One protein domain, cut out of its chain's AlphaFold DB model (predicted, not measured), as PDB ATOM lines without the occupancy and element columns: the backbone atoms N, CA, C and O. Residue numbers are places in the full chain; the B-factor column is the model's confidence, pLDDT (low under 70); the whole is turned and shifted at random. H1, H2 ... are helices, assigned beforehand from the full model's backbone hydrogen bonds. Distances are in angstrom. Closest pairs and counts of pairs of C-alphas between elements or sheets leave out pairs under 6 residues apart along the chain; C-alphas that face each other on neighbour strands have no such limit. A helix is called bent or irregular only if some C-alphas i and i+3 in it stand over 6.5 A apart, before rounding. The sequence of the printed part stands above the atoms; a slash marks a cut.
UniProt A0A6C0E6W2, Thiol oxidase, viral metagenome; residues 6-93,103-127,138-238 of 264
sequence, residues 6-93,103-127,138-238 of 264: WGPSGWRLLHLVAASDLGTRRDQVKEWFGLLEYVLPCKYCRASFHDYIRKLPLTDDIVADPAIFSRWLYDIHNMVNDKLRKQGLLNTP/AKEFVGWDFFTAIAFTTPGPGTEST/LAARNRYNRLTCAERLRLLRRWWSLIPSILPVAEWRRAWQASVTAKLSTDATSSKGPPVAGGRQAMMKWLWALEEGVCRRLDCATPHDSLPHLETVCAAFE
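This is residues 6 to 93, 103 to 127 and 138 to 238 of the 264 residues of the protein "Thiol oxidase" of viral metagenome (UniProt A0A6C0E6W2). Two groups of helices stand side by side in one body: H1, H2, H3 and H5 form a loose four-cornered group, and in the other group H6, H8, H10 and H12 pack on the kinked H11. The groups meet where H6 packs on H1 and where H8 and the short H9 pack on H2; the short H4 packs on H2, H7 packs on H3, and residues 185 to 191 stick out as a loop. The printed part has 214 residues with twelve named helices, H1 to H12 in order along the chain, and no named strand; its class is all helix. It is compact, with a radius of gyration of the C-alphas of 17.1 A and spans of 47 by 40 by 32 A. The helix packing is part aligned, part crossed.

H1, residues 6 to 18, touches H5, residues 66 to 86, with residues 14 to 18 alone, at a shallow tilt of 24 degrees, opposite ways; the closest C-alphas are those of Ala 18 and Ser 70, 5.0 A apart. With residues 6 to 10 alone H1 touches H6, residues 109 to 117, at a steep tilt of 62 degrees; C-alphas 6 and 111, the closest, are 4.5 A apart. H2, residues 23 to 39, is near H1 and is one of two hubs, each touching four helices. With residues 34 to 39 alone it touches H3, residues 43 to 55, closest at C-alphas 37 and 46, 4.6 A. H2 also touches H4, residues 60 to 64, closest at C-alphas 26 and 63, 6.3 A. H3 and H5 only just touch, with 3 pairs of C-alphas within 8 A, the closest 52 and 76 at 6.7 A. H7, residues 138 to 143, touches H3, closest at C-alphas 143 and 47, 4.3 A. H8, residues 149 to 161, touches residues 32 to 39 of H2 at a shallow tilt of 26 degrees, opposite ways, closest at C-alphas 159 and 32, 5.7 A. H9, residues 163 to 166, touches H2, closest at C-alphas 166 and 29, 5.5 A. The other hub, H11, residues 196 to 217, touches H6 at a shallow tilt of 22 degrees, closest at C-alphas 200 and 117, 5.1 A. With residues 196 to 197 alone it touches H8, closest at C-alphas 196 and 153, 6.1 A. With residues 209 to 217 alone it touches H10, residues 170 to 183, closest at C-alphas 213 and 179, 5.0 A. H12, residues 227 to 236, touches H11, closest at C-alphas 227 and 208, 6.2 A, and is about perpendicular to H6 at 83 degrees. H5 and H11 are apart. Every O i to N i+4 pair is within hydrogen-bond range in H1, H4, H5, H6, H7, H8, H10 and H12; the counts are 9 of 13 in H2, 8 of 9 in H3 and 15 of 18 in H11, and H9 is too short for such a pair.

H1 begins at C-alpha 6 (135.501, 159.007, 147.453). From first to last C-alpha H5 measures 30.2 A, H2 24.9 A, H11 24.6 A and H10 20.5 A. H2 is irregular, with C-alphas 24 and 27 7.6 A apart; H11 is irregular too, with C-alphas 197 and 200 9.0 A apart and a kink of 75 degrees near residue 203. H12 ends at C-alpha 236 (133.808, 159.998, 135.170).

The C-alphas farthest apart, those of Pro 93 and Ala 188, are 53.6 A apart. Residues 94 to 102 are not printed, with 24.7 A between C-alphas 93 and 103; residues 128 to 137 are not printed, with 16.5 A between C-alphas 127 and 138. The link from H10 to H11 is long, with 12 residues. Mean pLDDT of the printed part is 92.2, and residues 183 to 192 are under 70.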
ATOM      1  N   TRP A   6     136.160 159.190 146.164       95.75
ATOM      2  CA  TRP A   6     135.501 159.007 147.453       95.75
ATOM      3  C   TRP A   6     136.460 158.784 148.620       95.75
ATOM      4  O   TRP A   6     136.067 158.970 149.765       95.75
ATOM      5  N   GLY A   7     137.703 158.361 148.359       96.88
ATOM      6  CA  GLY A   7     138.668 157.983 149.392       96.88
ATOM      7  C   GLY A   7     138.990 159.126 150.359       96.88
ATOM      8  O   GLY A   7     138.790 158.943 151.557       96.88
ATOM      9  N   PRO A   8     139.432 160.306 149.878       96.00
ATOM     10  CA  PRO A   8     139.704 161.453 150.747       96.00
ATOM     11  C   PRO A   8     138.477 161.908 151.551       96.00
ATOM     12  O   PRO A   8     138.577 162.126 152.755       96.00
ATOM     13  N   SER A   9     137.309 161.988 150.900       96.12
ATOM     14  CA  SER A   9     136.035 162.345 151.545       96.12
ATOM     15  C   SER A   9     135.650 161.345 152.642       96.12
ATOM     16  O   SER A   9     135.309 161.740 153.757       96.12
ATOM     17  N   GLY A  10     135.793 160.047 152.356       97.62
ATOM     18  CA  GLY A  10     135.536 158.966 153.300       97.62
ATOM     19  C   GLY A  10     136.467 159.037 154.502       97.62
ATOM     20  O   GLY A  10     135.987 159.069 155.628       97.62
ATOM     21  N   TRP A  11     137.781 159.151 154.294       98.06
ATOM     22  CA  TRP A  11     138.734 159.266 155.404       98.06
ATOM     23  C   TRP A  11     138.480 160.485 156.287       98.06
ATOM     24  O   TRP A  11     138.538 160.349 157.505       98.06
ATOM     25  N   ARG A  12     138.145 161.646 155.705       97.31
ATOM     26  CA  ARG A  12     137.786 162.843 156.482       97.31
ATOM     27  C   ARG A  12     136.596 162.566 157.401       97.31
ATOM     28  O   ARG A  12     136.673 162.883 158.582       97.31
ATOM     29  N   LEU A  13     135.532 161.939 156.889       98.00
ATOM     30  CA  LEU A  13     134.384 161.544 157.708       98.00
ATOM     31  C   LEU A  13     134.781 160.526 158.785       98.00
ATOM     32  O   LEU A  13     134.480 160.748 159.950       98.00
ATOM     33  N   LEU A  14     135.466 159.439 158.418       98.50
ATOM     34  CA  LEU A  14     135.839 158.373 159.356       98.50
ATOM     35  C   LEU A  14     136.659 158.917 160.536       98.50
ATOM     36  O   LEU A  14     136.337 158.612 161.682       98.50
ATOM     37  N   HIS A  15     137.666 159.756 160.267       98.31
ATOM     38  CA  HIS A  15     138.501 160.373 161.308       98.31
ATOM     39  C   HIS A  15     137.717 161.330 162.203       98.31
ATOM     40  O   HIS A  15     137.966 161.378 163.403       98.31
ATOM     41  N   LEU A  16     136.736 162.052 161.655       98.12
ATOM     42  CA  LEU A  16     135.850 162.901 162.455       98.12
ATOM     43  C   LEU A  16     134.912 162.094 163.353       98.12
ATOM     44  O   LEU A  16     134.666 162.508 164.481       98.12
ATOM     45  N   VAL A  17     134.389 160.960 162.875       98.12
ATOM     46  CA  VAL A  17     133.562 160.075 163.710       98.12
ATOM     47  C   VAL A  17     134.402 159.489 164.842       98.12
ATOM     48  O   VAL A  17     133.984 159.559 165.994       98.12
ATOM     49  N   ALA A  18     135.597 158.975 164.531       98.25
ATOM     50  CA  ALA A  18     136.485 158.364 165.521       98.25
ATOM     51  C   ALA A  18     136.956 159.347 166.607       98.25
ATOM     52  O   ALA A  18     137.123 158.951 167.755       98.25
ATOM     53  N   ALA A  19     137.117 160.626 166.264       97.69
ATOM     54  CA  ALA A  19     137.512 161.677 167.201       97.69
ATOM     55  C   ALA A  19     136.340 162.306 167.980       97.69
ATOM     56  O   ALA A  19     136.559 163.228 168.766       97.69
ATOM     57  N   SER A  20     135.098 161.875 167.739       95.81
ATOM     58  CA  SER A  20     133.914 162.465 168.374       95.81
ATOM     59  C   SER A  20     133.493 161.720 169.636       95.81
ATOM     60  O   SER A  20     133.668 160.509 169.735       95.81
ATOM     61  N   ASP A  21     132.866 162.434 170.572       94.19
ATOM     62  CA  ASP A  21     132.158 161.789 171.675       94.19
ATOM     63  C   ASP A  21     130.914 161.056 171.142       94.19
ATOM     64  O   ASP A  21     129.987 161.634 170.551       94.19
ATOM     65  N   LEU A  22     130.928 159.737 171.303       95.69
ATOM     66  CA  LEU A  22     129.895 158.852 170.793       95.69
ATOM     67  C   LEU A  22     128.733 158.690 171.777       95.69
ATOM     68  O   LEU A  22     127.613 158.445 171.323       95.69
ATOM     69  N   GLY A  23     128.954 158.862 173.085       94.81
ATOM     70  CA  GLY A  23     127.931 158.677 174.116       94.81
ATOM     71  C   GLY A  23     127.157 157.358 173.966       94.81
ATOM     72  O   GLY A  23     127.731 156.269 173.948       94.81
ATOM     73  N   THR A  24     125.835 157.438 173.819       95.44
ATOM     74  CA  THR A  24     124.948 156.274 173.621       95.44
ATOM     75  C   THR A  24     124.966 155.701 172.197       95.44
ATOM     76  O   THR A  24     124.333 154.683 171.947       95.44
ATOM     77  N   ARG A  25     125.688 156.326 171.254       96.69
ATOM     78  CA  ARG A  25     125.757 155.921 169.833       96.69
ATOM     79  C   ARG A  25     126.877 154.915 169.538       96.69
ATOM     80  O   ARG A  25     127.097 154.571 168.375       96.69
ATOM     81  N   ARG A  26     127.635 154.505 170.563       97.31
ATOM     82  CA  ARG A  26     128.848 153.675 170.443       97.31
ATOM     83  C   ARG A  26     128.585 152.378 169.679       97.31
ATOM     84  O   ARG A  26     129.295 152.100 168.714       97.31
ATOM     85  N   ASP A  27     127.517 151.663 170.016       98.12
ATOM     86  CA  ASP A  27     127.180 150.383 169.382       98.12
ATOM     87  C   ASP A  27     126.848 150.547 167.894       98.12
ATOM     88  O   ASP A  27     127.356 149.814 167.045       98.12
ATOM     89  N   GLN A  28     126.051 151.565 167.552       98.44
ATOM     90  CA  GLN A  28     125.689 151.871 166.167       98.44
ATOM     91  C   GLN A  28     126.916 152.280 165.345       98.44
ATOM     92  O   GLN A  28     127.028 151.913 164.175       98.44
ATOM     93  N   VAL A  29     127.847 153.029 165.944       98.56
ATOM     94  CA  VAL A  29     129.099 153.442 165.298       98.56
ATOM     95  C   VAL A  29     130.016 152.243 165.082       98.56
ATOM     96  O   VAL A  29     130.506 152.059 163.966       98.56
ATOM     97  N   LYS A  30     130.201 151.390 166.097       98.62
ATOM     98  CA  LYS A  30     130.978 150.147 165.989       98.62
ATOM     99  C   LYS A  30     130.431 149.253 164.879       98.62
ATOM    100  O   LYS A  30     131.190 148.793 164.025       98.62
ATOM    101  N   GLU A  31     129.113 149.061 164.837       98.62
ATOM    102  CA  GLU A  31     128.457 148.285 163.784       98.62
ATOM    103  C   GLU A  31     128.666 148.916 162.399       98.62
ATOM    104  O   GLU A  31     129.031 148.225 161.444       98.62
ATOM    105  N   TRP A  32     128.486 150.232 162.275       98.62
ATOM    106  CA  TRP A  32     128.656 150.939 161.008       98.62
ATOM    107  C   TRP A  32     130.091 150.841 160.469       98.62
ATOM    108  O   TRP A  32     130.274 150.591 159.273       98.62
ATOM    109  N   PHE A  33     131.104 150.956 161.337       98.62
ATOM    110  CA  PHE A  33     132.508 150.728 160.978       98.62
ATOM    111  C   PHE A  33     132.763 149.273 160.571       98.62
ATOM    112  O   PHE A  33     133.411 149.029 159.551       98.62
ATOM    113  N   GLY A  34     132.212 148.303 161.306       98.25
ATOM    114  CA  GLY A  34     132.304 146.881 160.961       98.25
ATOM    115  C   GLY A  34     131.688 146.560 159.596       98.25
ATOM    116  O   GLY A  34     132.196 145.723 158.850       98.25
ATOM    117  N   LEU A  35     130.639 147.289 159.206       98.62
ATOM    118  CA  LEU A  35     129.975 147.121 157.917       98.62
ATOM    119  C   LEU A  35     130.750 147.713 156.723       98.62
ATOM    120  O   LEU A  35     130.443 147.370 155.575       98.62
ATOM    121  N   LEU A  36     131.789 148.533 156.950       98.50
ATOM    122  CA  LEU A  36     132.616 149.104 155.876       98.50
ATOM    123  C   LEU A  36     133.246 148.017 154.994       98.50
ATOM    124  O   LEU A  36     133.325 148.193 153.775       98.50
ATOM    125  N   GLU A  37     133.609 146.850 155.547       97.81
ATOM    126  CA  GLU A  37     134.163 145.755 154.735       97.81
ATOM    127  C   GLU A  37     133.208 145.317 153.612       97.81
ATOM    128  O   GLU A  37     133.668 144.796 152.599       97.81
ATOM    129  N   TYR A  38     131.902 145.564 153.735       98.06
ATOM    130  CA  TYR A  38     130.882 145.135 152.776       98.06
ATOM    131  C   TYR A  38     130.447 146.219 151.791       98.06
ATOM    132  O   TYR A  38     130.070 145.895 150.660       98.06
ATOM    133  N   VAL A  39     130.503 147.492 152.189       97.94
ATOM    134  CA  VAL A  39     129.866 148.590 151.439       97.94
ATOM    135  C   VAL A  39     130.837 149.468 150.656       97.94
ATOM    136  O   VAL A  39     130.400 150.172 149.750       97.94
ATOM    137  N   LEU A  40     132.148 149.415 150.941       98.06
ATOM    138  CA  LEU A  40     133.119 150.285 150.263       98.06
ATOM    139  C   LEU A  40     133.003 150.173 148.725       98.06
ATOM    140  O   LEU A  40     132.983 149.047 148.219       98.06
ATOM    141  N   PRO A  41     133.043 151.276 147.945       95.69
ATOM    142  CA  PRO A  41     132.786 151.283 146.487       95.69
ATOM    143  C   PRO A  41     133.813 150.540 145.608       95.69
ATOM    144  O   PRO A  41     133.752 150.564 144.370       95.69
ATOM    145  N   CYS A  42     134.820 149.918 146.220       95.75
ATOM    146  CA  CYS A  42     135.917 149.218 145.565       95.75
ATOM    147  C   CYS A  42     136.068 147.810 146.149       95.75
ATOM    148  O   CYS A  42     136.372 147.646 147.331       95.75
ATOM    149  N   LYS A  43     135.951 146.781 145.295       95.06
ATOM    150  CA  LYS A  43     136.087 145.370 145.701       95.06
ATOM    151  C   LYS A  43     137.433 145.046 146.365       95.06
ATOM    152  O   LYS A  43     137.473 144.267 147.308       95.06
ATOM    153  N   TYR A  44     138.523 145.678 145.924       96.38
ATOM    154  CA  TYR A  44     139.847 145.490 146.531       96.38
ATOM    155  C   TYR A  44     139.993 146.207 147.874       96.38
ATOM    156  O   TYR A  44     140.817 145.800 148.687       96.38
ATOM    157  N   CYS A  45     139.250 147.297 148.091       97.56
ATOM    158  CA  CYS A  45     139.222 147.988 149.379       97.56
ATOM    159  C   CYS A  45     138.439 147.160 150.396       97.56
ATOM    160  O   CYS A  45     138.952 146.948 151.484       97.56
ATOM    161  N   ARG A  46     137.287 146.596 150.005       97.31
ATOM    162  CA  ARG A  46     136.524 145.634 150.820       97.31
ATOM    163  C   ARG A  46     137.374 144.450 151.277       97.31
ATOM    164  O   ARG A  46     137.462 144.184 152.469       97.31
ATOM    165  N   ALA A  47     138.066 143.803 150.338       97.62
ATOM    166  CA  ALA A  47     138.943 142.670 150.635       97.62
ATOM    167  C   ALA A  47     140.088 143.026 151.598       97.62
ATOM    168  O   ALA A  47     140.400 142.249 152.490       97.62
ATOM    169  N   SER A  48     140.712 144.199 151.441       97.88
ATOM    170  CA  SER A  48     141.776 144.622 152.359       97.88
ATOM    171  C   SER A  48     141.245 145.046 153.717       97.88
ATOM    172  O   SER A  48     141.823 144.655 154.719       97.88
ATOM    173  N   PHE A  49     140.142 145.793 153.769       98.19
ATOM    174  CA  PHE A  49     139.548 146.207 155.036       98.19
ATOM    175  C   PHE A  49     139.093 144.991 155.851       98.19
ATOM    176  O   PHE A  49     139.378 144.935 157.039       98.19
ATOM    177  N   HIS A  50     138.529 143.968 155.193       97.88
ATOM    178  CA  HIS A  50     138.262 142.652 155.782       97.88
ATOM    179  C   HIS A  50     139.496 142.055 156.478       97.88
ATOM    180  O   HIS A  50     139.405 141.596 157.615       97.88
ATOM    181  N   ASP A  51     140.657 142.057 155.821       98.12
ATOM    182  CA  ASP A  51     141.888 141.532 156.420       98.12
ATOM    183  C   ASP A  51     142.396 142.431 157.565       98.12
ATOM    184  O   ASP A  51     142.960 141.937 158.537       98.12
ATOM    185  N   TYR A  52     142.213 143.750 157.464       98.50
ATOM    186  CA  TYR A  52     142.756 144.713 158.425       98.50
ATOM    187  C   TYR A  52     141.996 144.698 159.747       98.50
ATOM    188  O   TYR A  52     142.625 144.569 160.791       98.50
ATOM    189  N   ILE A  53     140.662 144.701 159.713       97.25
ATOM    190  CA  ILE A  53     139.840 144.652 160.934       97.25
ATOM    191  C   ILE A  53     139.894 143.294 161.649       97.25
ATOM    192  O   ILE A  53     139.402 143.163 162.758       97.25
ATOM    193  N   ARG A  54     140.484 142.266 161.028       97.31
ATOM    194  CA  ARG A  54     140.811 140.993 161.698       97.31
ATOM    195  C   ARG A  54     142.162 141.034 162.398       97.31
ATOM    196  O   ARG A  54     142.340 140.353 163.396       97.31
ATOM    197  N   LYS A  55     143.107 141.809 161.862       98.19
ATOM    198  CA  LYS A  55     144.419 142.036 162.480       98.19
ATOM    199  C   LYS A  55     144.336 143.032 163.630       98.19
ATOM    200  O   LYS A  55     145.026 142.857 164.621       98.19
ATOM    201  N   LEU A  56     143.491 144.049 163.482       98.00
ATOM    202  CA  LEU A  56     143.210 145.067 164.486       98.00
ATOM    203  C   LEU A  56     141.689 145.141 164.698       98.00
ATOM    204  O   LEU A  56     141.033 145.999 164.097       98.00
ATOM    205  N   PRO A  57     141.101 144.225 165.488       98.12
ATOM    206  CA  PRO A  57     139.672 144.238 165.785       98.12
ATOM    207  C   PRO A  57     139.230 145.542 166.445       98.12
ATOM    208  O   PRO A  57     139.926 146.075 167.303       98.12
ATOM    209  N   LEU A  58     138.059 146.044 166.048       98.00
ATOM    210  CA  LEU A  58     137.414 147.175 166.711       98.00
ATOM    211  C   LEU A  58     136.622 146.654 167.920       98.00
ATOM    212  O   LEU A  58     135.583 146.013 167.744       98.00
ATOM    213  N   THR A  59     137.128 146.888 169.129       98.00
ATOM    214  CA  THR A  59     136.524 146.440 170.396       98.00
ATOM    215  C   THR A  59     135.691 147.546 171.047       98.00
ATOM    216  O   THR A  59     135.738 148.698 170.614       98.00
ATOM    217  N   ASP A  60     134.915 147.200 172.076       97.75
ATOM    218  CA  ASP A  60     134.125 148.186 172.827       97.75
ATOM    219  C   ASP A  60     135.017 149.196 173.553       97.75
ATOM    220  O   ASP A  60     134.741 150.391 173.490       97.75
ATOM    221  N   ASP A  61     136.144 148.746 174.115       97.12
ATOM    222  CA  ASP A  61     137.129 149.622 174.763       97.12
ATOM    223  C   ASP A  61     137.714 150.651 173.791       97.12
ATOM    224  O   ASP A  61     137.867 151.820 174.134       97.12
ATOM    225  N   ILE A  62     137.985 150.239 172.546       98.12
ATOM    226  CA  ILE A  62     138.489 151.154 171.516       98.12
ATOM    227  C   ILE A  62     137.436 152.214 171.191       98.12
ATOM    228  O   ILE A  62     137.778 153.383 171.091       98.12
ATOM    229  N   VAL A  63     136.169 151.827 171.019       97.44
ATOM    230  CA  VAL A  63     135.084 152.755 170.641       97.44
ATOM    231  C   VAL A  63     134.637 153.633 171.821       97.44
ATOM    232  O   VAL A  63     134.025 154.680 171.611       97.44
ATOM    233  N   ALA A  64     134.935 153.233 173.058       96.62
ATOM    234  CA  ALA A  64     134.609 153.993 174.259       96.62
ATOM    235  C   ALA A  64     135.487 155.238 174.459       96.62
ATOM    236  O   ALA A  64     135.016 156.192 175.078       96.62
ATOM    237  N   ASP A  65     136.710 155.253 173.922       97.44
ATOM    238  CA  ASP A  65     137.659 156.359 174.067       97.44
ATOM    239  C   ASP A  65     138.000 156.976 172.692       97.44
ATOM    240  O   ASP A  65     138.639 156.323 171.862       97.44
ATOM    241  N   PRO A  66     137.635 158.249 172.429       97.12
ATOM    242  CA  PRO A  66     137.922 158.911 171.157       97.12
ATOM    243  C   PRO A  66     139.412 158.979 170.787       97.12
ATOM    244  O   PRO A  66     139.748 158.964 169.599       97.12
ATOM    245  N   ALA A  67     140.326 159.051 171.759       97.56
ATOM    246  CA  ALA A  67     141.764 159.068 171.501       97.56
ATOM    247  C   ALA A  67     142.256 157.686 171.049       97.56
ATOM    248  O   ALA A  67     142.978 157.585 170.050       97.56
ATOM    249  N   ILE A  68     141.809 156.621 171.725       98.12
ATOM    250  CA  ILE A  68     142.122 155.234 171.346       98.12
ATOM    251  C   ILE A  68     141.479 154.901 169.994       98.12
ATOM    252  O   ILE A  68     142.150 154.354 169.115       98.12
ATOM    253  N   PHE A  69     140.221 155.293 169.770       98.62
ATOM    254  CA  PHE A  69     139.537 155.062 168.501       98.62
ATOM    255  C   PHE A  69     140.215 155.794 167.338       98.62
ATOM    256  O   PHE A  69     140.458 155.209 166.277       98.62
ATOM    257  N   SER A  70     140.584 157.063 167.540       98.50
ATOM    258  CA  SER A  70     141.327 157.847 166.548       98.50
ATOM    259  C   SER A  70     142.664 157.190 166.211       98.50
ATOM    260  O   SER A  70     143.035 157.109 165.036       98.50
ATOM    261  N   ARG A  71     143.371 156.664 167.220       98.50
ATOM    262  CA  ARG A  71     144.626 155.941 167.008       98.50
ATOM    263  C   ARG A  71     144.417 154.643 166.226       98.50
ATOM    264  O   ARG A  71     145.133 154.407 165.254       98.50
ATOM    265  N   TRP A  72     143.410 153.847 166.581       98.69
ATOM    266  CA  TRP A  72     143.056 152.629 165.848       98.69
ATOM    267  C   TRP A  72     142.786 152.924 164.367       98.69
ATOM    268  O   TRP A  72     143.323 152.258 163.477       98.69
ATOM    269  N   LEU A  73     142.005 153.968 164.077       98.69
ATOM    270  CA  LEU A  73     141.682 154.334 162.702       98.69
ATOM    271  C   LEU A  73     142.905 154.859 161.937       98.69
ATOM    272  O   LEU A  73     143.047 154.584 160.742       98.69
ATOM    273  N   TYR A  74     143.793 155.597 162.606       98.62
ATOM    274  CA  TYR A  74     145.075 156.027 162.048       98.62
ATOM    275  C   TYR A  74     145.948 154.831 161.644       98.62
ATOM    276  O   TYR A  74     146.460 154.801 160.520       98.62
ATOM    277  N   ASP A  75     146.047 153.807 162.491       98.69
ATOM    278  CA  ASP A  75     146.819 152.601 162.190       98.69
ATOM    279  C   ASP A  75     146.214 151.832 160.998       98.69
ATOM    280  O   ASP A  75     146.927 151.490 160.049       98.69
ATOM    281  N   ILE A  76     144.884 151.671 160.952       98.69
ATOM    282  CA  ILE A  76     144.174 151.094 159.794       98.69
ATOM    283  C   ILE A  76     144.424 151.906 158.508       98.69
ATOM    284  O   ILE A  76     144.649 151.330 157.436       98.69
ATOM    285  N   HIS A  77     144.403 153.241 158.582       98.44
ATOM    286  CA  HIS A  77     144.685 154.112 157.437       98.44
ATOM    287  C   HIS A  77     146.126 153.927 156.941       98.44
ATOM    288  O   HIS A  77     146.366 153.831 155.734       98.44
ATOM    289  N   ASN A  78     147.083 153.757 157.850       98.50
ATOM    290  CA  ASN A  78     148.473 153.500 157.492       98.50
ATOM    291  C   ASN A  78     148.685 152.128 156.842       98.50
ATOM    292  O   ASN A  78     149.449 152.037 155.879       98.50
ATOM    293  N   MET A  79     147.924 151.099 157.228       98.62
ATOM    294  CA  MET A  79     147.904 149.822 156.495       98.62
ATOM    295  C   MET A  79     147.399 149.991 155.049       98.62
ATOM    296  O   MET A  79     147.816 149.267 154.133       98.62
ATOM    297  N   VAL A  80     146.489 150.940 154.799       97.94
ATOM    298  CA  VAL A  80     146.077 151.311 153.435       97.94
ATOM    299  C   VAL A  80     147.203 152.058 152.717       97.94
ATOM    300  O   VAL A  80     147.500 151.713 151.572       97.94
ATOM    301  N   ASN A  81     147.872 153.009 153.370       98.00
ATOM    302  CA  ASN A  81     149.004 153.743 152.795       98.00
ATOM    303  C   ASN A  81     150.154 152.811 152.388       98.00
ATOM    304  O   ASN A  81     150.660 152.915 151.270       98.00
ATOM    305  N   ASP A  82     150.497 151.831 153.225       98.19
ATOM    306  CA  ASP A  82     151.497 150.805 152.910       98.19
ATOM    307  C   ASP A  82     151.120 149.996 151.673       98.19
ATOM    308  O   ASP A  82     151.946 149.759 150.788       98.19
ATOM    309  N   LYS A  83     149.848 149.595 151.567       96.50
ATOM    310  CA  LYS A  83     149.338 148.917 150.372       96.50
ATOM    311  C   LYS A  83     149.460 149.810 149.138       96.50
ATOM    312  O   LYS A  83     149.853 149.316 148.084       96.50
ATOM    313  N   LEU A  84     149.120 151.095 149.241       95.69
ATOM    314  CA  LEU A  84     149.215 152.029 148.118       95.69
ATOM    315  C   LEU A  84     150.671 152.263 147.689       95.69
ATOM    316  O   LEU A  84     150.929 152.283 146.486       95.69
ATOM    317  N   ARG A  85     151.621 152.346 148.630       96.38
ATOM    318  CA  ARG A  85     153.067 152.402 148.342       96.38
ATOM    319  C   ARG A  85     153.551 151.157 147.605       96.38
ATOM    320  O   ARG A  85     154.141 151.272 146.537       96.38
ATOM    321  N   LYS A  86     153.179 149.962 148.080       95.50
ATOM    322  CA  LYS A  86     153.467 148.680 147.399       95.50
ATOM    323  C   LYS A  86     152.855 148.583 145.993       95.50
ATOM    324  O   LYS A  86     153.263 147.744 145.198       95.50
ATOM    325  N   GLN A  87     151.854 149.408 145.687       92.62
ATOM    326  CA  GLN A  87     151.223 149.506 144.369       92.62
ATOM    327  C   GLN A  87     151.788 150.645 143.503       92.62
ATOM    328  O   GLN A  87     151.318 150.819 142.380       92.62
ATOM    329  N   GLY A  88     152.743 151.436 144.007       93.06
ATOM    330  CA  GLY A  88     153.267 152.624 143.324       93.06
ATOM    331  C   GLY A  88     152.246 153.762 143.196       93.06
ATOM    332  O   GLY A  88     152.327 154.569 142.276       93.06
ATOM    333  N   LEU A  89     151.232 153.805 144.070       91.38
ATOM    334  CA  LEU A  89     150.129 154.778 144.032       91.38
ATOM    335  C   LEU A  89     150.248 155.892 145.080       91.38
ATOM    336  O   LEU A  89     149.434 156.822 145.073       91.38
ATOM    337  N   LEU A  90     151.219 155.755 145.978       94.56
ATOM    338  CA  LEU A  90     151.592 156.694 147.024       94.56
ATOM    339  C   LEU A  90     153.116 156.641 147.154       94.56
ATOM    340  O   LEU A  90     153.684 155.554 147.120       94.56
ATOM    341  N   ASN A  91     153.765 157.791 147.283       96.19
ATOM    342  CA  ASN A  91     155.220 157.910 147.415       96.19
ATOM    343  C   ASN A  91     155.637 158.784 148.607       96.19
ATOM    344  O   ASN A  91     156.818 159.055 148.782       96.19
ATOM    345  N   THR A  92     154.682 159.209 149.433       96.06
ATOM    346  CA  THR A  92     154.939 159.987 150.643       96.06
ATOM    347  C   THR A  92     154.968 159.083 151.883       96.06
ATOM    348  O   THR A  92     154.309 158.026 151.898       96.06
ATOM    349  N   PRO A  93     155.706 159.479 152.937       96.75
ATOM    350  CA  PRO A  93     155.633 158.816 154.235       96.75
ATOM    351  C   PRO A  93     154.250 159.002 154.874       96.75
ATOM    352  O   PRO A  93     153.426 159.794 154.407       96.75
ATOM    353  N   ALA A 103     135.278 169.730 162.370       88.44
ATOM    354  CA  ALA A 103     134.653 170.008 161.087       88.44
ATOM    355  C   ALA A 103     133.967 171.379 161.097       88.44
ATOM    356  O   ALA A 103     133.205 171.680 162.010       88.44
ATOM    357  N   LYS A 104     134.220 172.181 160.058       87.06
ATOM    358  CA  LYS A 104     133.545 173.471 159.822       87.06
ATOM    359  C   LYS A 104     132.298 173.344 158.940       87.06
ATOM    360  O   LYS A 104     131.469 174.237 158.913       87.06
ATOM    361  N   GLU A 105     132.187 172.239 158.214       90.56
ATOM    362  CA  GLU A 105     131.170 171.977 157.196       90.56
ATOM    363  C   GLU A 105     130.816 170.489 157.216       90.56
ATOM    364  O   GLU A 105     131.625 169.668 157.670       90.56
ATOM    365  N   PHE A 106     129.644 170.132 156.688       92.81
ATOM    366  CA  PHE A 106     129.273 168.733 156.499       92.81
ATOM    367  C   PHE A 106     130.239 168.049 155.522       92.81
ATOM    368  O   PHE A 106     130.523 168.557 154.440       92.81
ATOM    369  N   VAL A 107     130.730 166.862 155.884       93.56
ATOM    370  CA  VAL A 107     131.673 166.089 155.061       93.56
ATOM    371  C   VAL A 107     131.115 164.717 154.698       93.56
ATOM    372  O   VAL A 107     130.166 164.232 155.305       93.56
ATOM    373  N   GLY A 108     131.763 164.042 153.750       94.69
ATOM    374  CA  GLY A 108     131.430 162.663 153.399       94.69
ATOM    375  C   GLY A 108     130.478 162.520 152.214       94.69
ATOM    376  O   GLY A 108     130.219 161.390 151.818       94.69
ATOM    377  N   TRP A 109     130.022 163.617 151.592       94.69
ATOM    378  CA  TRP A 109     129.135 163.558 150.421       94.69
ATOM    379  C   TRP A 109     129.691 162.669 149.304       94.69
ATOM    380  O   TRP A 109     129.076 161.657 148.998       94.69
ATOM    381  N   ASP A 110     130.908 162.912 148.801       94.94
ATOM    382  CA  ASP A 110     131.494 162.048 147.754       94.94
ATOM    383  C   ASP A 110     131.613 160.569 148.175       94.94
ATOM    384  O   ASP A 110     131.564 159.665 147.338       94.94
ATOM    385  N   PHE A 111     131.760 160.299 149.478       97.56
ATOM    386  CA  PHE A 111     131.800 158.938 150.006       97.56
ATOM    387  C   PHE A 111     130.428 158.264 149.966       97.56
ATOM    388  O   PHE A 111     130.299 157.161 149.429       97.56
ATOM    389  N   PHE A 112     129.406 158.952 150.465       97.44
ATOM    390  CA  PHE A 112     128.011 158.527 150.402       97.44
ATOM    391  C   PHE A 112     127.547 158.351 148.957       97.44
ATOM    392  O   PHE A 112     127.013 157.298 148.602       97.44
ATOM    393  N   THR A 113     127.856 159.317 148.101       96.12
ATOM    394  CA  THR A 113     127.547 159.299 146.674       96.12
ATOM    395  C   THR A 113     128.189 158.114 145.978       96.12
ATOM    396  O   THR A 113     127.518 157.400 145.238       96.12
ATOM    397  N   ALA A 114     129.459 157.818 146.247       97.06
ATOM    398  CA  ALA A 114     130.108 156.663 145.641       97.06
ATOM    399  C   ALA A 114     129.479 155.324 146.054       97.06
ATOM    400  O   ALA A 114     129.425 154.388 145.248       97.06
ATOM    401  N   ILE A 115     129.002 155.211 147.296       97.94
ATOM    402  CA  ILE A 115     128.288 154.018 147.769       97.94
ATOM    403  C   ILE A 115     126.915 153.928 147.094       97.94
ATOM    404  O   ILE A 115     126.589 152.877 146.546       97.94
ATOM    405  N   ALA A 116     126.156 155.026 147.037       97.19
ATOM    406  CA  ALA A 116     124.871 155.084 146.338       97.19
ATOM    407  C   ALA A 116     125.019 154.715 144.851       97.19
ATOM    408  O   ALA A 116     124.334 153.811 144.370       97.19
ATOM    409  N   PHE A 117     125.997 155.308 144.163       96.00
ATOM    410  CA  PHE A 117     126.287 155.074 142.748       96.00
ATOM    411  C   PHE A 117     126.682 153.620 142.448       96.00
ATOM    412  O   PHE A 117     126.407 153.087 141.370       96.00
ATOM    413  N   THR A 118     127.333 152.943 143.398       95.31
ATOM    414  CA  THR A 118     127.749 151.539 143.242       95.31
ATOM    415  C   THR A 118     126.739 150.527 143.786       95.31
ATOM    416  O   THR A 118     127.037 149.330 143.793       95.31
ATOM    417  N   THR A 119     125.541 150.973 144.182       96.12
ATOM    418  CA  THR A 119     124.442 150.084 144.584       96.12
ATOM    419  C   THR A 119     124.073 149.161 143.416       96.12
ATOM    420  O   THR A 119     123.715 149.659 142.343       96.12
ATOM    421  N   PRO A 120     124.160 147.829 143.585       93.81
ATOM    422  CA  PRO A 120     123.821 146.897 142.517       93.81
ATOM    423  C   PRO A 120     122.315 146.929 142.240       93.81
ATOM    424  O   PRO A 120     121.513 147.008 143.166       93.81
ATOM    425  N   GLY A 121     121.934 146.863 140.966       89.38
ATOM    426  CA  GLY A 121     120.545 146.639 140.564       89.38
ATOM    427  C   GLY A 121     120.224 145.146 140.418       89.38
ATOM    428  O   GLY A 121     121.126 144.298 140.506       89.38
ATOM    429  N   PRO A 122     118.953 144.802 140.148       80.19
ATOM    430  CA  PRO A 122     118.582 143.467 139.684       80.19
ATOM    431  C   PRO A 122     119.463 143.038 138.499       80.19
ATOM    432  O   PRO A 122     119.769 143.845 137.625       80.19
ATOM    433  N   GLY A 123     119.947 141.793 138.507       75.31
ATOM    434  CA  GLY A 123     120.819 141.263 137.448       75.31
ATOM    435  C   GLY A 123     122.261 141.797 137.426       75.31
ATOM    436  O   GLY A 123     123.040 141.394 136.571       75.31
ATOM    437  N   THR A 124     122.667 142.673 138.356       82.75
ATOM    438  CA  THR A 124     124.063 143.142 138.411       82.75
ATOM    439  C   THR A 124     124.996 142.034 138.901       82.75
ATOM    440  O   THR A 124     124.992 141.676 140.083       82.75
ATOM    441  N   GLU A 125     125.864 141.543 138.018       76.88
ATOM    442  CA  GLU A 125     126.897 140.577 138.382       76.88
ATOM    443  C   GLU A 125     128.139 141.244 138.989       76.88
ATOM    444  O   GLU A 125     128.605 142.306 138.572       76.88
ATOM    445  N   SER A 126     128.718 140.594 140.000       82.31
ATOM    446  CA  SER A 126     129.982 141.011 140.607       82.31
ATOM    447  C   SER A 126     131.135 140.166 140.081       82.31
ATOM    448  O   SER A 126     131.149 138.951 140.243       82.31
ATOM    449  N   THR A 127     132.183 140.805 139.560       88.44
ATOM    450  CA  THR A 127     133.410 140.084 139.197       88.44
ATOM    451  C   THR A 127     134.152 139.616 140.449       88.44
ATOM    452  O   THR A 127     134.695 140.446 141.194       88.44
ATOM    453  N   LEU A 138     129.546 134.554 155.176       95.75
ATOM    454  CA  LEU A 138     129.261 135.854 154.560       95.75
ATOM    455  C   LEU A 138     130.539 136.693 154.413       95.75
ATOM    456  O   LEU A 138     130.834 137.218 153.338       95.75
ATOM    457  N   ALA A 139     131.340 136.763 155.476       94.62
ATOM    458  CA  ALA A 139     132.574 137.532 155.479       94.62
ATOM    459  C   ALA A 139     133.618 136.958 154.507       94.62
ATOM    460  O   ALA A 139     134.230 137.710 153.747       94.62
ATOM    461  N   ALA A 140     133.779 135.629 154.454       95.12
ATOM    462  CA  ALA A 140     134.682 134.994 153.498       95.12
ATOM    463  C   ALA A 140     134.239 135.255 152.051       95.12
ATOM    464  O   ALA A 140     135.062 135.623 151.213       95.12
ATOM    465  N   ARG A 141     132.939 135.142 151.738       95.88
ATOM    466  CA  ARG A 141     132.417 135.480 150.400       95.88
ATOM    467  C   ARG A 141     132.673 136.944 150.053       95.88
ATOM    468  O   ARG A 141     133.104 137.240 148.936       95.88
ATOM    469  N   ASN A 142     132.457 137.856 150.998       95.69
ATOM    470  CA  ASN A 142     132.724 139.279 150.807       95.69
ATOM    471  C   ASN A 142     134.190 139.561 150.465       95.69
ATOM    472  O   ASN A 142     134.456 140.272 149.491       95.69
ATOM    473  N   ARG A 143     135.127 138.940 151.191       95.94
ATOM    474  CA  ARG A 143     136.569 139.063 150.940       95.94
ATOM    475  C   ARG A 143     136.937 138.783 149.482       95.94
ATOM    476  O   ARG A 143     137.801 139.449 148.920       95.94
ATOM    477  N   TYR A 144     136.259 137.825 148.850       95.62
ATOM    478  CA  TYR A 144     136.489 137.439 147.455       95.62
ATOM    479  C   TYR A 144     135.506 138.068 146.460       95.62
ATOM    480  O   TYR A 144     135.469 137.683 145.293       95.62
ATOM    481  N   ASN A 145     134.731 139.065 146.886       94.94
ATOM    482  CA  ASN A 145     133.721 139.740 146.077       94.94
ATOM    483  C   ASN A 145     132.618 138.813 145.521       94.94
ATOM    484  O   ASN A 145     132.102 139.060 144.435       94.94
ATOM    485  N   ARG A 146     132.252 137.769 146.273       93.88
ATOM    486  CA  ARG A 146     131.301 136.712 145.882       93.88
ATOM    487  C   ARG A 146     129.925 136.813 146.548       93.88
ATOM    488  O   ARG A 146     129.165 135.856 146.496       93.88
ATOM    489  N   LEU A 147     129.613 137.930 147.203       94.00
ATOM    490  CA  LEU A 147     128.263 138.137 147.735       94.00
ATOM    491  C   LEU A 147     127.239 138.219 146.603       94.00
ATOM    492  O   LEU A 147     127.498 138.888 145.595       94.00
ATOM    493  N   THR A 148     126.075 137.610 146.820       92.56
ATOM    494  CA  THR A 148     124.912 137.765 145.940       92.56
ATOM    495  C   THR A 148     124.391 139.204 145.988       92.56
ATOM    496  O   THR A 148     124.683 139.961 146.922       92.56
ATOM    497  N   CYS A 149     123.596 139.607 144.991       93.19
ATOM    498  CA  CYS A 149     122.964 140.930 145.000       93.19
ATOM    499  C   CYS A 149     122.102 141.118 146.263       93.19
ATOM    500  O   CYS A 149     122.284 142.094 146.987       93.19
ATOM    501  N   ALA A 150     121.270 140.131 146.612       92.44
ATOM    502  CA  ALA A 150     120.429 140.170 147.810       92.44
ATOM    503  C   ALA A 150     121.239 140.347 149.110       92.44
ATOM    504  O   ALA A 150     120.898 141.189 149.944       92.44
ATOM    505  N   GLU A 151     122.349 139.615 149.268       94.69
ATOM    506  CA  GLU A 151     123.243 139.768 150.423       94.69
ATOM    507  C   GLU A 151     123.813 141.189 150.514       94.69
ATOM    508  O   GLU A 151     123.815 141.787 151.593       94.69
ATOM    509  N   ARG A 152     124.261 141.758 149.385       95.19
ATOM    510  CA  ARG A 152     124.784 143.132 149.334       95.19
ATOM    511  C   ARG A 152     123.726 144.161 149.687       95.19
ATOM    512  O   ARG A 152     124.010 145.056 150.476       95.19
ATOM    513  N   LEU A 153     122.526 144.035 149.128       94.81
ATOM    514  CA  LEU A 153     121.434 144.971 149.386       94.81
ATOM    515  C   LEU A 153     121.016 144.953 150.860       94.81
ATOM    516  O   LEU A 153     120.772 146.014 151.432       94.81
ATOM    517  N   ARG A 154     121.010 143.781 151.511       95.38
ATOM    518  CA  ARG A 154     120.761 143.670 152.958       95.38
ATOM    519  C   ARG A 154     121.801 144.441 153.778       95.38
ATOM    520  O   ARG A 154     121.430 145.205 154.665       95.38
ATOM    521  N   LEU A 155     123.084 144.264 153.462       97.44
ATOM    522  CA  LEU A 155     124.193 144.928 154.159       97.44
ATOM    523  C   LEU A 155     124.200 146.443 153.915       97.44
ATOM    524  O   LEU A 155     124.365 147.212 154.858       97.44
ATOM    525  N   LEU A 156     123.944 146.876 152.677       97.19
ATOM    526  CA  LEU A 156     123.801 148.291 152.327       97.19
ATOM    527  C   LEU A 156     122.638 148.938 153.077       97.19
ATOM    528  O   LEU A 156     122.817 150.008 153.650       97.19
ATOM    529  N   ARG A 157     121.467 148.288 153.122       96.19
ATOM    530  CA  ARG A 157     120.302 148.804 153.855       96.19
ATOM    531  C   ARG A 157     120.637 149.042 155.324       96.19
ATOM    532  O   ARG A 157     120.328 150.113 155.844       96.19
ATOM    533  N   ARG A 158     121.296 148.075 155.975       97.06
ATOM    534  CA  ARG A 158     121.702 148.219 157.378       97.06
ATOM    535  C   ARG A 158     122.705 149.356 157.555       97.06
ATOM    536  O   ARG A 158     122.485 150.217 158.399       97.06
ATOM    537  N   TRP A 159     123.743 149.410 156.726       98.12
ATOM    538  CA  TRP A 159     124.766 150.452 156.809       98.12
ATOM    539  C   TRP A 159     124.183 151.863 156.645       98.12
ATOM    540  O   TRP A 159     124.450 152.739 157.463       98.12
ATOM    541  N   TRP A 160     123.315 152.071 155.653       97.00
ATOM    542  CA  TRP A 160     122.638 153.354 155.446       97.00
ATOM    543  C   TRP A 160     121.714 153.738 156.608       97.00
ATOM    544  O   TRP A 160     121.641 154.912 156.960       97.00
ATOM    545  N   SER A 161     121.038 152.766 157.236       94.50
ATOM    546  CA  SER A 161     120.151 153.037 158.379       94.50
ATOM    547  C   SER A 161     120.887 153.574 159.613       94.50
ATOM    548  O   SER A 161     120.278 154.231 160.452       94.50
ATOM    549  N   LEU A 162     122.198 153.334 159.709       96.69
ATOM    550  CA  LEU A 162     123.029 153.762 160.834       96.69
ATOM    551  C   LEU A 162     123.629 155.166 160.635       96.69
ATOM    552  O   LEU A 162     124.164 155.724 161.591       96.69
ATOM    553  N   ILE A 163     123.519 155.772 159.442       96.06
ATOM    554  CA  ILE A 163     124.142 157.077 159.151       96.06
ATOM    555  C   ILE A 163     123.754 158.181 160.151       96.06
ATOM    556  O   ILE A 163     124.658 158.854 160.646       96.06
ATOM    557  N   PRO A 164     122.478 158.361 160.545       93.31
ATOM    558  CA  PRO A 164     122.130 159.375 161.544       93.31
ATOM    559  C   PRO A 164     122.889 159.200 162.866       93.31
ATOM    560  O   PRO A 164     123.213 160.179 163.528       93.31
ATOM    561  N   SER A 165     123.208 157.960 163.246       94.69
ATOM    562  CA  SER A 165     123.909 157.663 164.497       94.69
ATOM    563  C   SER A 165     125.412 157.907 164.413       94.69
ATOM    564  O   SER A 165     126.028 158.088 165.455       94.69
ATOM    565  N   ILE A 166     126.015 157.959 163.220       95.88
ATOM    566  CA  ILE A 166     127.466 158.173 163.087       95.88
ATOM    567  C   ILE A 166     127.854 159.630 162.891       95.88
ATOM    568  O   ILE A 166     128.984 159.983 163.208       95.88
ATOM    569  N   LEU A 167     126.953 160.500 162.416       96.56
ATOM    570  CA  LEU A 167     127.321 161.892 162.131       96.56
ATOM    571  C   LEU A 167     127.817 162.570 163.422       96.56
ATOM    572  O   LEU A 167     127.094 162.545 164.418       96.56
ATOM    573  N   PRO A 168     129.033 163.146 163.444       93.38
ATOM    574  CA  PRO A 168     129.683 163.579 164.686       93.38
ATOM    575  C   PRO A 168     129.029 164.831 165.290       93.38
ATOM    576  O   PRO A 168     128.961 164.971 166.508       93.38
ATOM    577  N   VAL A 169     128.457 165.698 164.453       94.44
ATOM    578  CA  VAL A 169     127.838 166.969 164.857       94.44
ATOM    579  C   VAL A 169     126.324 166.798 165.053       94.44
ATOM    580  O   VAL A 169     125.648 166.186 164.224       94.44
ATOM    581  N   ALA A 170     125.776 167.328 166.151       94.81
ATOM    582  CA  ALA A 170     124.364 167.155 166.509       94.81
ATOM    583  C   ALA A 170     123.413 167.798 165.491       94.81
ATOM    584  O   ALA A 170     122.393 167.210 165.127       94.81
ATOM    585  N   GLU A 171     123.785 168.966 164.980       95.69
ATOM    586  CA  GLU A 171     123.092 169.704 163.927       95.69
ATOM    587  C   GLU A 171     122.973 168.847 162.661       95.69
ATOM    588  O   GLU A 171     121.897 168.767 162.071       95.69
ATOM    589  N   TRP A 172     124.038 168.129 162.284       96.56
ATOM    590  CA  TRP A 172     124.028 167.245 161.114       96.56
ATOM    591  C   TRP A 172     123.062 166.077 161.300       96.56
ATOM    592  O   TRP A 172     122.337 165.733 160.370       96.56
ATOM    593  N   ARG A 173     123.007 165.495 162.507       95.69
ATOM    594  CA  ARG A 173     122.048 164.428 162.843       95.69
ATOM    595  C   ARG A 173     120.608 164.912 162.693       95.69
ATOM    596  O   ARG A 173     119.809 164.250 162.032       95.69
ATOM    597  N   ARG A 174     120.290 166.088 163.250       95.62
ATOM    598  CA  ARG A 174     118.955 166.704 163.146       95.62
ATOM    599  C   ARG A 174     118.595 167.023 161.694       95.62
ATOM    600  O   ARG A 174     117.508 166.660 161.249       95.62
ATOM    601  N   ALA A 175     119.510 167.637 160.944       95.75
ATOM    602  CA  ALA A 175     119.296 167.983 159.540       95.75
ATOM    603  C   ALA A 175     119.073 166.743 158.663       95.75
ATOM    604  O   ALA A 175     118.149 166.730 157.846       95.75
ATOM    605  N   TRP A 176     119.866 165.684 158.860       94.81
ATOM    606  CA  TRP A 176     119.702 164.406 158.167       94.81
ATOM    607  C   TRP A 176     118.340 163.781 158.470       94.81
ATOM    608  O   TRP A 176     117.577 163.492 157.550       94.81
ATOM    609  N   GLN A 177     118.001 163.628 159.753       92.56
ATOM    610  CA  GLN A 177     116.746 163.011 160.178       92.56
ATOM    611  C   GLN A 177     115.528 163.770 159.638       92.56
ATOM    612  O   GLN A 177     114.628 163.164 159.059       92.56
ATOM    613  N   ALA A 178     115.525 165.099 159.756       92.00
ATOM    614  CA  ALA A 178     114.436 165.934 159.260       92.00
ATOM    615  C   ALA A 178     114.299 165.870 157.730       92.00
ATOM    616  O   ALA A 178     113.190 165.952 157.205       92.00
ATOM    617  N   SER A 179     115.409 165.709 157.006       91.44
ATOM    618  CA  SER A 179     115.402 165.599 155.545       91.44
ATOM    619  C   SER A 179     114.864 164.252 155.065       91.44
ATOM    620  O   SER A 179     114.111 164.218 154.093       91.44
ATOM    621  N   VAL A 180     115.187 163.162 155.770       86.56
ATOM    622  CA  VAL A 180     114.593 161.839 155.523       86.56
ATOM    623  C   VAL A 180     113.086 161.867 155.799       86.56
ATOM    624  O   VAL A 180     112.315 161.368 154.987       86.56
ATOM    625  N   THR A 181     112.642 162.497 156.891       80.12
ATOM    626  CA  THR A 181     111.212 162.566 157.241       80.12
ATOM    627  C   THR A 181     110.402 163.454 156.285       80.12
ATOM    628  O   THR A 181     109.310 163.067 155.880       80.12
ATOM    629  N   ALA A 182     110.922 164.624 155.894       71.69
ATOM    630  CA  ALA A 182     110.159 165.622 155.136       71.69
ATOM    631  C   ALA A 182     109.906 165.259 153.660       71.69
ATOM    632  O   ALA A 182     108.880 165.647 153.115       71.69
ATOM    633  N   LYS A 183     110.826 164.549 152.992       59.97
ATOM    634  CA  LYS A 183     110.696 164.205 151.558       59.97
ATOM    635  C   LYS A 183     110.106 162.804 151.294       59.97
ATOM    636  O   LYS A 183     109.900 162.463 150.137       59.97
ATOM    637  N   LEU A 184     109.821 161.999 152.327       54.69
ATOM    638  CA  LEU A 184     109.278 160.628 152.202       54.69
ATOM    639  C   LEU A 184     107.812 160.493 152.662       54.69
ATOM    640  O   LEU A 184     107.330 159.378 152.844       54.69
ATOM    641  N   SER A 185     107.102 161.608 152.872       42.34
ATOM    642  CA  SER A 185     105.730 161.619 153.410       42.34
ATOM    643  C   SER A 185     104.616 161.683 152.351       42.34
ATOM    644  O   SER A 185     103.449 161.770 152.725       42.34
ATOM    645  N   THR A 186     104.927 161.633 151.051       41.28
ATOM    646  CA  THR A 186     103.906 161.751 149.988       41.28
ATOM    647  C   THR A 186     103.395 160.419 149.442       41.28
ATOM    648  O   THR A 186     102.506 160.441 148.601       41.28
ATOM    649  N   ASP A 187     103.914 159.269 149.890       38.28
ATOM    650  CA  ASP A 187     103.463 157.969 149.378       38.28
ATOM    651  C   ASP A 187     103.496 156.887 150.471       38.28
ATOM    652  O   ASP A 187     104.561 156.491 150.953       38.28
ATOM    653  N   ALA A 188     102.319 156.416 150.893       38.09
ATOM    654  CA  ALA A 188     102.140 155.490 152.019       38.09
ATOM    655  C   ALA A 188     102.723 154.079 151.774       38.09
ATOM    656  O   ALA A 188     102.775 153.257 152.690       38.09
ATOM    657  N   THR A 189     103.192 153.800 150.555       41.16
ATOM    658  CA  THR A 189     103.790 152.523 150.128       41.16
ATOM    659  C   THR A 189     105.319 152.577 149.991       41.16
ATOM    660  O   THR A 189     105.967 151.536 149.859       41.16
ATOM    661  N   SER A 190     105.931 153.764 150.076       47.56
ATOM    662  CA  SER A 190     107.385 153.932 150.000       47.56
ATOM    663  C   SER A 190     108.026 153.606 151.356       47.56
ATOM    664  O   SER A 190     107.735 154.228 152.379       47.56
ATOM    665  N   SER A 191     108.924 152.616 151.387       49.44
ATOM    666  CA  SER A 191     109.681 152.274 152.594       49.44
ATOM    667  C   SER A 191     110.379 153.518 153.162       49.44
ATOM    668  O   SER A 191     111.104 154.182 152.427       49.44
ATOM    669  N   LYS A 192     110.231 153.788 154.468       63.69
ATOM    670  CA  LYS A 192     110.797 154.936 155.225       63.69
ATOM    671  C   LYS A 192     112.345 155.011 155.264       63.69
ATOM    672  O   LYS A 192     112.916 155.626 156.158       63.69
ATOM    673  N   GLY A 193     113.045 154.340 154.352       72.75
ATOM    674  CA  GLY A 193     114.490 154.155 154.350       72.75
ATOM    675  C   GLY A 193     115.096 154.172 152.941       72.75
ATOM    676  O   GLY A 193     114.394 154.401 151.960       72.75
ATOM    677  N   PRO A 194     116.411 153.936 152.822       88.31
ATOM    678  CA  PRO A 194     117.133 154.008 151.551       88.31
ATOM    679  C   PRO A 194     116.575 152.988 150.532       88.31
ATOM    680  O   PRO A 194     116.500 151.792 150.856       88.31
ATOM    681  N   PRO A 195     116.241 153.397 149.290       93.06
ATOM    682  CA  PRO A 195     115.603 152.541 148.287       93.06
ATOM    683  C   PRO A 195     116.609 151.616 147.578       93.06
ATOM    684  O   PRO A 195     116.661 151.540 146.352       93.06
ATOM    685  N   VAL A 196     117.409 150.870 148.346       94.06
ATOM    686  CA  VAL A 196     118.513 150.043 147.819       94.06
ATOM    687  C   VAL A 196     118.049 148.993 146.801       94.06
ATOM    688  O   VAL A 196     118.811 148.626 145.915       94.06
ATOM    689  N   ALA A 197     116.797 148.530 146.896       92.19
ATOM    690  CA  ALA A 197     116.217 147.569 145.956       92.19
ATOM    691  C   ALA A 197     116.035 148.148 144.543       92.19
ATOM    692  O   ALA A 197     116.115 147.405 143.570       92.19
ATOM    693  N   GLY A 198     115.865 149.470 144.424       92.19
ATOM    694  CA  GLY A 198     115.814 150.173 143.141       92.19
ATOM    695  C   GLY A 198     117.192 150.416 142.511       92.19
ATOM    696  O   GLY A 198     117.290 151.092 141.486       92.19
ATOM    697  N   GLY A 199     118.266 149.889 143.112       94.31
ATOM    698  CA  GLY A 199     119.624 149.958 142.583       94.31
ATOM    699  C   GLY A 199     120.182 151.381 142.481       94.31
ATOM    700  O   GLY A 199     119.756 152.298 143.186       94.31
ATOM    701  N   ARG A 200     121.163 151.558 141.586       94.50
ATOM    702  CA  ARG A 200     121.881 152.825 141.357       94.50
ATOM    703  C   ARG A 200     120.937 154.016 141.170       94.50
ATOM    704  O   ARG A 200     121.080 155.000 141.882       94.50
ATOM    705  N   GLN A 201     119.985 153.937 140.240       93.38
ATOM    706  CA  GLN A 201     119.143 155.085 139.881       93.38
ATOM    707  C   GLN A 201     118.282 155.566 141.056       93.38
ATOM    708  O   GLN A 201     118.256 156.760 141.352       93.38
ATOM    709  N   ALA A 202     117.612 154.648 141.761       93.75
ATOM    710  CA  ALA A 202     116.791 155.009 142.915       93.75
ATOM    711  C   ALA A 202     117.640 155.586 144.057       93.75
ATOM    712  O   ALA A 202     117.259 156.585 144.665       93.75
ATOM    713  N   MET A 203     118.817 155.004 144.312       95.25
ATOM    714  CA  MET A 203     119.729 155.490 145.347       95.25
ATOM    715  C   MET A 203     120.313 156.868 145.034       95.25
ATOM    716  O   MET A 203     120.431 157.680 145.947       95.25
ATOM    717  N   MET A 204     120.652 157.153 143.773       95.25
ATOM    718  CA  MET A 204     121.158 158.469 143.367       95.25
ATOM    719  C   MET A 204     120.086 159.551 143.514       95.25
ATOM    720  O   MET A 204     120.354 160.586 144.119       95.25
ATOM    721  N   LYS A 205     118.853 159.285 143.057       93.88
ATOM    722  CA  LYS A 205     117.706 160.191 143.252       93.88
ATOM    723  C   LYS A 205     117.445 160.470 144.734       93.88
ATOM    724  O   LYS A 205     117.291 161.623 145.129       93.88
ATOM    725  N   TRP A 206     117.430 159.418 145.553       93.44
ATOM    726  CA  TRP A 206     117.214 159.528 146.996       93.44
ATOM    727  C   TRP A 206     118.325 160.317 147.697       93.44
ATOM    728  O   TRP A 206     118.029 161.215 148.483       93.44
ATOM    729  N   LEU A 207     119.594 160.026 147.398       94.00
ATOM    730  CA  LEU A 207     120.719 160.704 148.038       94.00
ATOM    731  C   LEU A 207     120.817 162.172 147.614       94.00
ATOM    732  O   LEU A 207     121.082 163.013 148.463       94.00
ATOM    733  N   TRP A 208     120.552 162.492 146.344       93.44
ATOM    734  CA  TRP A 208     120.468 163.879 145.881       93.44
ATOM    735  C   TRP A 208     119.394 164.656 146.648       93.44
ATOM    736  O   TRP A 208     119.657 165.715 147.212       93.44
ATOM    737  N   ALA A 209     118.190 164.087 146.749       92.25
ATOM    738  CA  ALA A 209     117.098 164.718 147.474       92.25
ATOM    739  C   ALA A 209     117.437 164.953 148.958       92.25
ATOM    740  O   ALA A 209     117.009 165.965 149.530       92.25
ATOM    741  N   LEU A 210     118.195 164.033 149.560       92.62
ATOM    742  CA  LEU A 210     118.708 164.132 150.920       92.62
ATOM    743  C   LEU A 210     119.804 165.199 151.056       92.62
ATOM    744  O   LEU A 210     119.740 165.979 152.002       92.62
ATOM    745  N   GLU A 211     120.753 165.271 150.119       93.31
ATOM    746  CA  GLU A 211     121.805 166.299 150.056       93.31
ATOM    747  C   GLU A 211     121.197 167.701 150.028       93.31
ATOM    748  O   GLU A 211     121.472 168.502 150.919       93.31
ATOM    749  N   GLU A 212     120.265 167.961 149.109       92.25
ATOM    750  CA  GLU A 212     119.542 169.236 149.054       92.25
ATOM    751  C   GLU A 212     118.828 169.558 150.374       92.25
ATOM    752  O   GLU A 212     118.821 170.698 150.838       92.25
ATOM    753  N   GLY A 213     118.189 168.551 150.976       93.25
ATOM    754  CA  GLY A 213     117.441 168.715 152.217       93.25
ATOM    755  C   GLY A 213     118.339 169.059 153.404       93.25
ATOM    756  O   GLY A 213     117.964 169.907 154.219       93.25
ATOM    757  N   VAL A 214     119.500 168.407 153.499       94.31
ATOM    758  CA  VAL A 214     120.484 168.623 154.564       94.31
ATOM    759  C   VAL A 214     121.169 169.969 154.379       94.31
ATOM    760  O   VAL A 214     121.187 170.753 155.324       94.31
ATOM    761  N   CYS A 215     121.662 170.272 153.176       93.69
ATOM    762  CA  CYS A 215     122.344 171.529 152.874       93.69
ATOM    763  C   CYS A 215     121.449 172.745 153.136       93.69
ATOM    764  O   CYS A 215     121.871 173.675 153.815       93.69
ATOM    765  N   ARG A 216     120.172 172.693 152.727       93.44
ATOM    766  CA  ARG A 216     119.196 173.753 153.032       93.44
ATOM    767  C   ARG A 216     119.014 173.980 154.534       93.44
ATOM    768  O   ARG A 216     118.836 175.108 154.966       93.44
ATOM    769  N   ARG A 217     119.023 172.912 155.336       94.81
ATOM    770  CA  ARG A 217     118.831 172.991 156.797       94.81
ATOM    771  C   ARG A 217     120.076 173.441 157.549       94.81
ATOM    772  O   ARG A 217     119.952 173.929 158.665       94.81
ATOM    773  N   LEU A 218     121.250 173.215 156.974       94.94
ATOM    774  CA  LEU A 218     122.530 173.637 157.534       94.94
ATOM    775  C   LEU A 218     122.994 174.993 156.988       94.94
ATOM    776  O   LEU A 218     124.089 175.412 157.341       94.94
ATOM    777  N   ASP A 219     122.188 175.633 156.134       92.44
ATOM    778  CA  ASP A 219     122.528 176.871 155.429       92.44
ATOM    779  C   ASP A 219     123.906 176.799 154.750       92.44
ATOM    780  O   ASP A 219     124.776 177.652 154.913       92.44
ATOM    781  N   CYS A 220     124.147 175.704 154.021       88.06
ATOM    782  CA  CYS A 220     125.392 175.499 153.294       88.06
ATOM    783  C   CYS A 220     125.134 175.224 151.813       88.06
ATOM    784  O   CYS A 220     124.081 174.715 151.423       88.06
ATOM    785  N   ALA A 221     126.125 175.527 150.973       84.75
ATOM    786  CA  ALA A 221     126.045 175.235 149.550       84.75
ATOM    787  C   ALA A 221     125.880 173.725 149.304       84.75
ATOM    788  O   ALA A 221     126.478 172.894 150.001       84.75
ATOM    789  N   THR A 222     125.077 173.363 148.302       82.06
ATOM    790  CA  THR A 222     125.049 171.991 147.793       82.06
ATOM    791  C   THR A 222     126.355 171.719 147.041       82.06
ATOM    792  O   THR A 222     126.761 172.533 146.209       82.06
ATOM    793  N   PRO A 223     127.045 170.595 147.305       79.25
ATOM    794  CA  PRO A 223     128.274 170.255 146.587       79.25
ATOM    795  C   PRO A 223     128.076 170.066 145.077       79.25
ATOM    796  O   PRO A 223     129.031 170.228 144.317       79.25
ATOM    797  N   HIS A 224     126.861 169.709 144.650       82.94
ATOM    798  CA  HIS A 224     126.507 169.511 143.249       82.94
ATOM    799  C   HIS A 224     125.324 170.405 142.858       82.94
ATOM    800  O   HIS A 224     124.470 170.717 143.686       82.94
ATOM    801  N   ASP A 225     125.277 170.808 141.586       84.25
ATOM    802  CA  ASP A 225     124.256 171.745 141.086       84.25
ATOM    803  C   ASP A 225     122.931 171.052 140.726       84.25
ATOM    804  O   ASP A 225     121.875 171.674 140.713       84.25
ATOM    805  N   SER A 226     122.986 169.768 140.362       89.56
ATOM    806  CA  SER A 226     121.820 168.974 139.967       89.56
ATOM    807  C   SER A 226     122.122 167.474 140.009       89.56
ATOM    808  O   SER A 226     123.285 167.063 139.958       89.56
ATOM    809  N   LEU A 227     121.079 166.634 140.015       90.50
ATOM    810  CA  LEU A 227     121.232 165.180 139.899       90.50
ATOM    811  C   LEU A 227     121.986 164.751 138.615       90.50
ATOM    812  O   LEU A 227     122.927 163.967 138.742       90.50
ATOM    813  N   PRO A 228     121.679 165.265 137.403       93.25
ATOM    814  CA  PRO A 228     122.461 164.934 136.207       93.25
ATOM    815  C   PRO A 228     123.937 165.339 136.312       93.25
ATOM    816  O   PRO A 228     124.818 164.607 135.851       93.25
ATOM    817  N   HIS A 229     124.227 166.482 136.947       88.50
ATOM    818  CA  HIS A 229     125.607 166.899 137.202       88.50
ATOM    819  C   HIS A 229     126.307 165.904 138.145       88.50
ATOM    820  O   HIS A 229     127.380 165.396 137.812       88.50
ATOM    821  N   LEU A 230     125.672 165.542 139.262       89.44
ATOM    822  CA  LEU A 230     126.170 164.546 140.214       89.44
ATOM    823  C   LEU A 230     126.458 163.187 139.549       89.44
ATOM    824  O   LEU A 230     127.526 162.597 139.746       89.44
ATOM    825  N   GLU A 231     125.528 162.689 138.733       92.06
ATOM    826  CA  GLU A 231     125.686 161.431 137.997       92.06
ATOM    827  C   GLU A 231     126.843 161.498 136.992       92.06
ATOM    828  O   GLU A 231     127.643 160.560 136.915       92.06
ATOM    829  N   THR A 232     126.986 162.622 136.284       90.81
ATOM    830  CA  THR A 232     128.086 162.867 135.338       90.81
ATOM    831  C   THR A 232     129.444 162.851 136.038       90.81
ATOM    832  O   THR A 232     130.375 162.177 135.580       90.81
ATOM    833  N   VAL A 233     129.557 163.537 137.181       89.12
ATOM    834  CA  VAL A 233     130.771 163.526 138.006       89.12
ATOM    835  C   VAL A 233     131.099 162.092 138.416       89.12
ATOM    836  O   VAL A 233     132.214 161.625 138.178       89.12
ATOM    837  N   CYS A 234     130.132 161.341 138.946       91.62
ATOM    838  CA  CYS A 234     130.359 159.961 139.376       91.62
ATOM    839  C   CYS A 234     130.788 159.037 138.233       91.62
ATOM    840  O   CYS A 234     131.738 158.259 138.389       91.62
ATOM    841  N   ALA A 235     130.128 159.136 137.077       91.25
ATOM    842  CA  ALA A 235     130.423 158.328 135.899       91.25
ATOM    843  C   ALA A 235     131.865 158.531 135.406       91.25
ATOM    844  O   ALA A 235     132.536 157.573 135.009       91.25
ATOM    845  N   ALA A 236     132.412 159.745 135.517       90.69
ATOM    846  CA  ALA A 236     133.808 159.998 135.170       90.69
ATOM    847  C   ALA A 236     134.796 159.183 136.030       90.69
ATOM    848  O   ALA A 236     135.844 158.733 135.542       90.69
ATOM    849  N   PHE A 237     134.445 158.932 137.293       92.62
ATOM    850  CA  PHE A 237     135.215 158.121 138.239       92.62
ATOM    851  C   PHE A 237     134.802 156.641 138.261       92.62
ATOM    852  O   PHE A 237     135.282 155.866 139.103       92.62
ATOM    853  N   GLU A 238     133.959 156.197 137.328       90.81
ATOM    854  CA  GLU A 238     133.651 154.783 137.184       90.81
ATOM    855  C   GLU A 238     134.909 154.003 136.776       90.81
ATOM    856  O   GLU A 238     135.685 154.371 135.887       90.81
TER     857      GLU A 238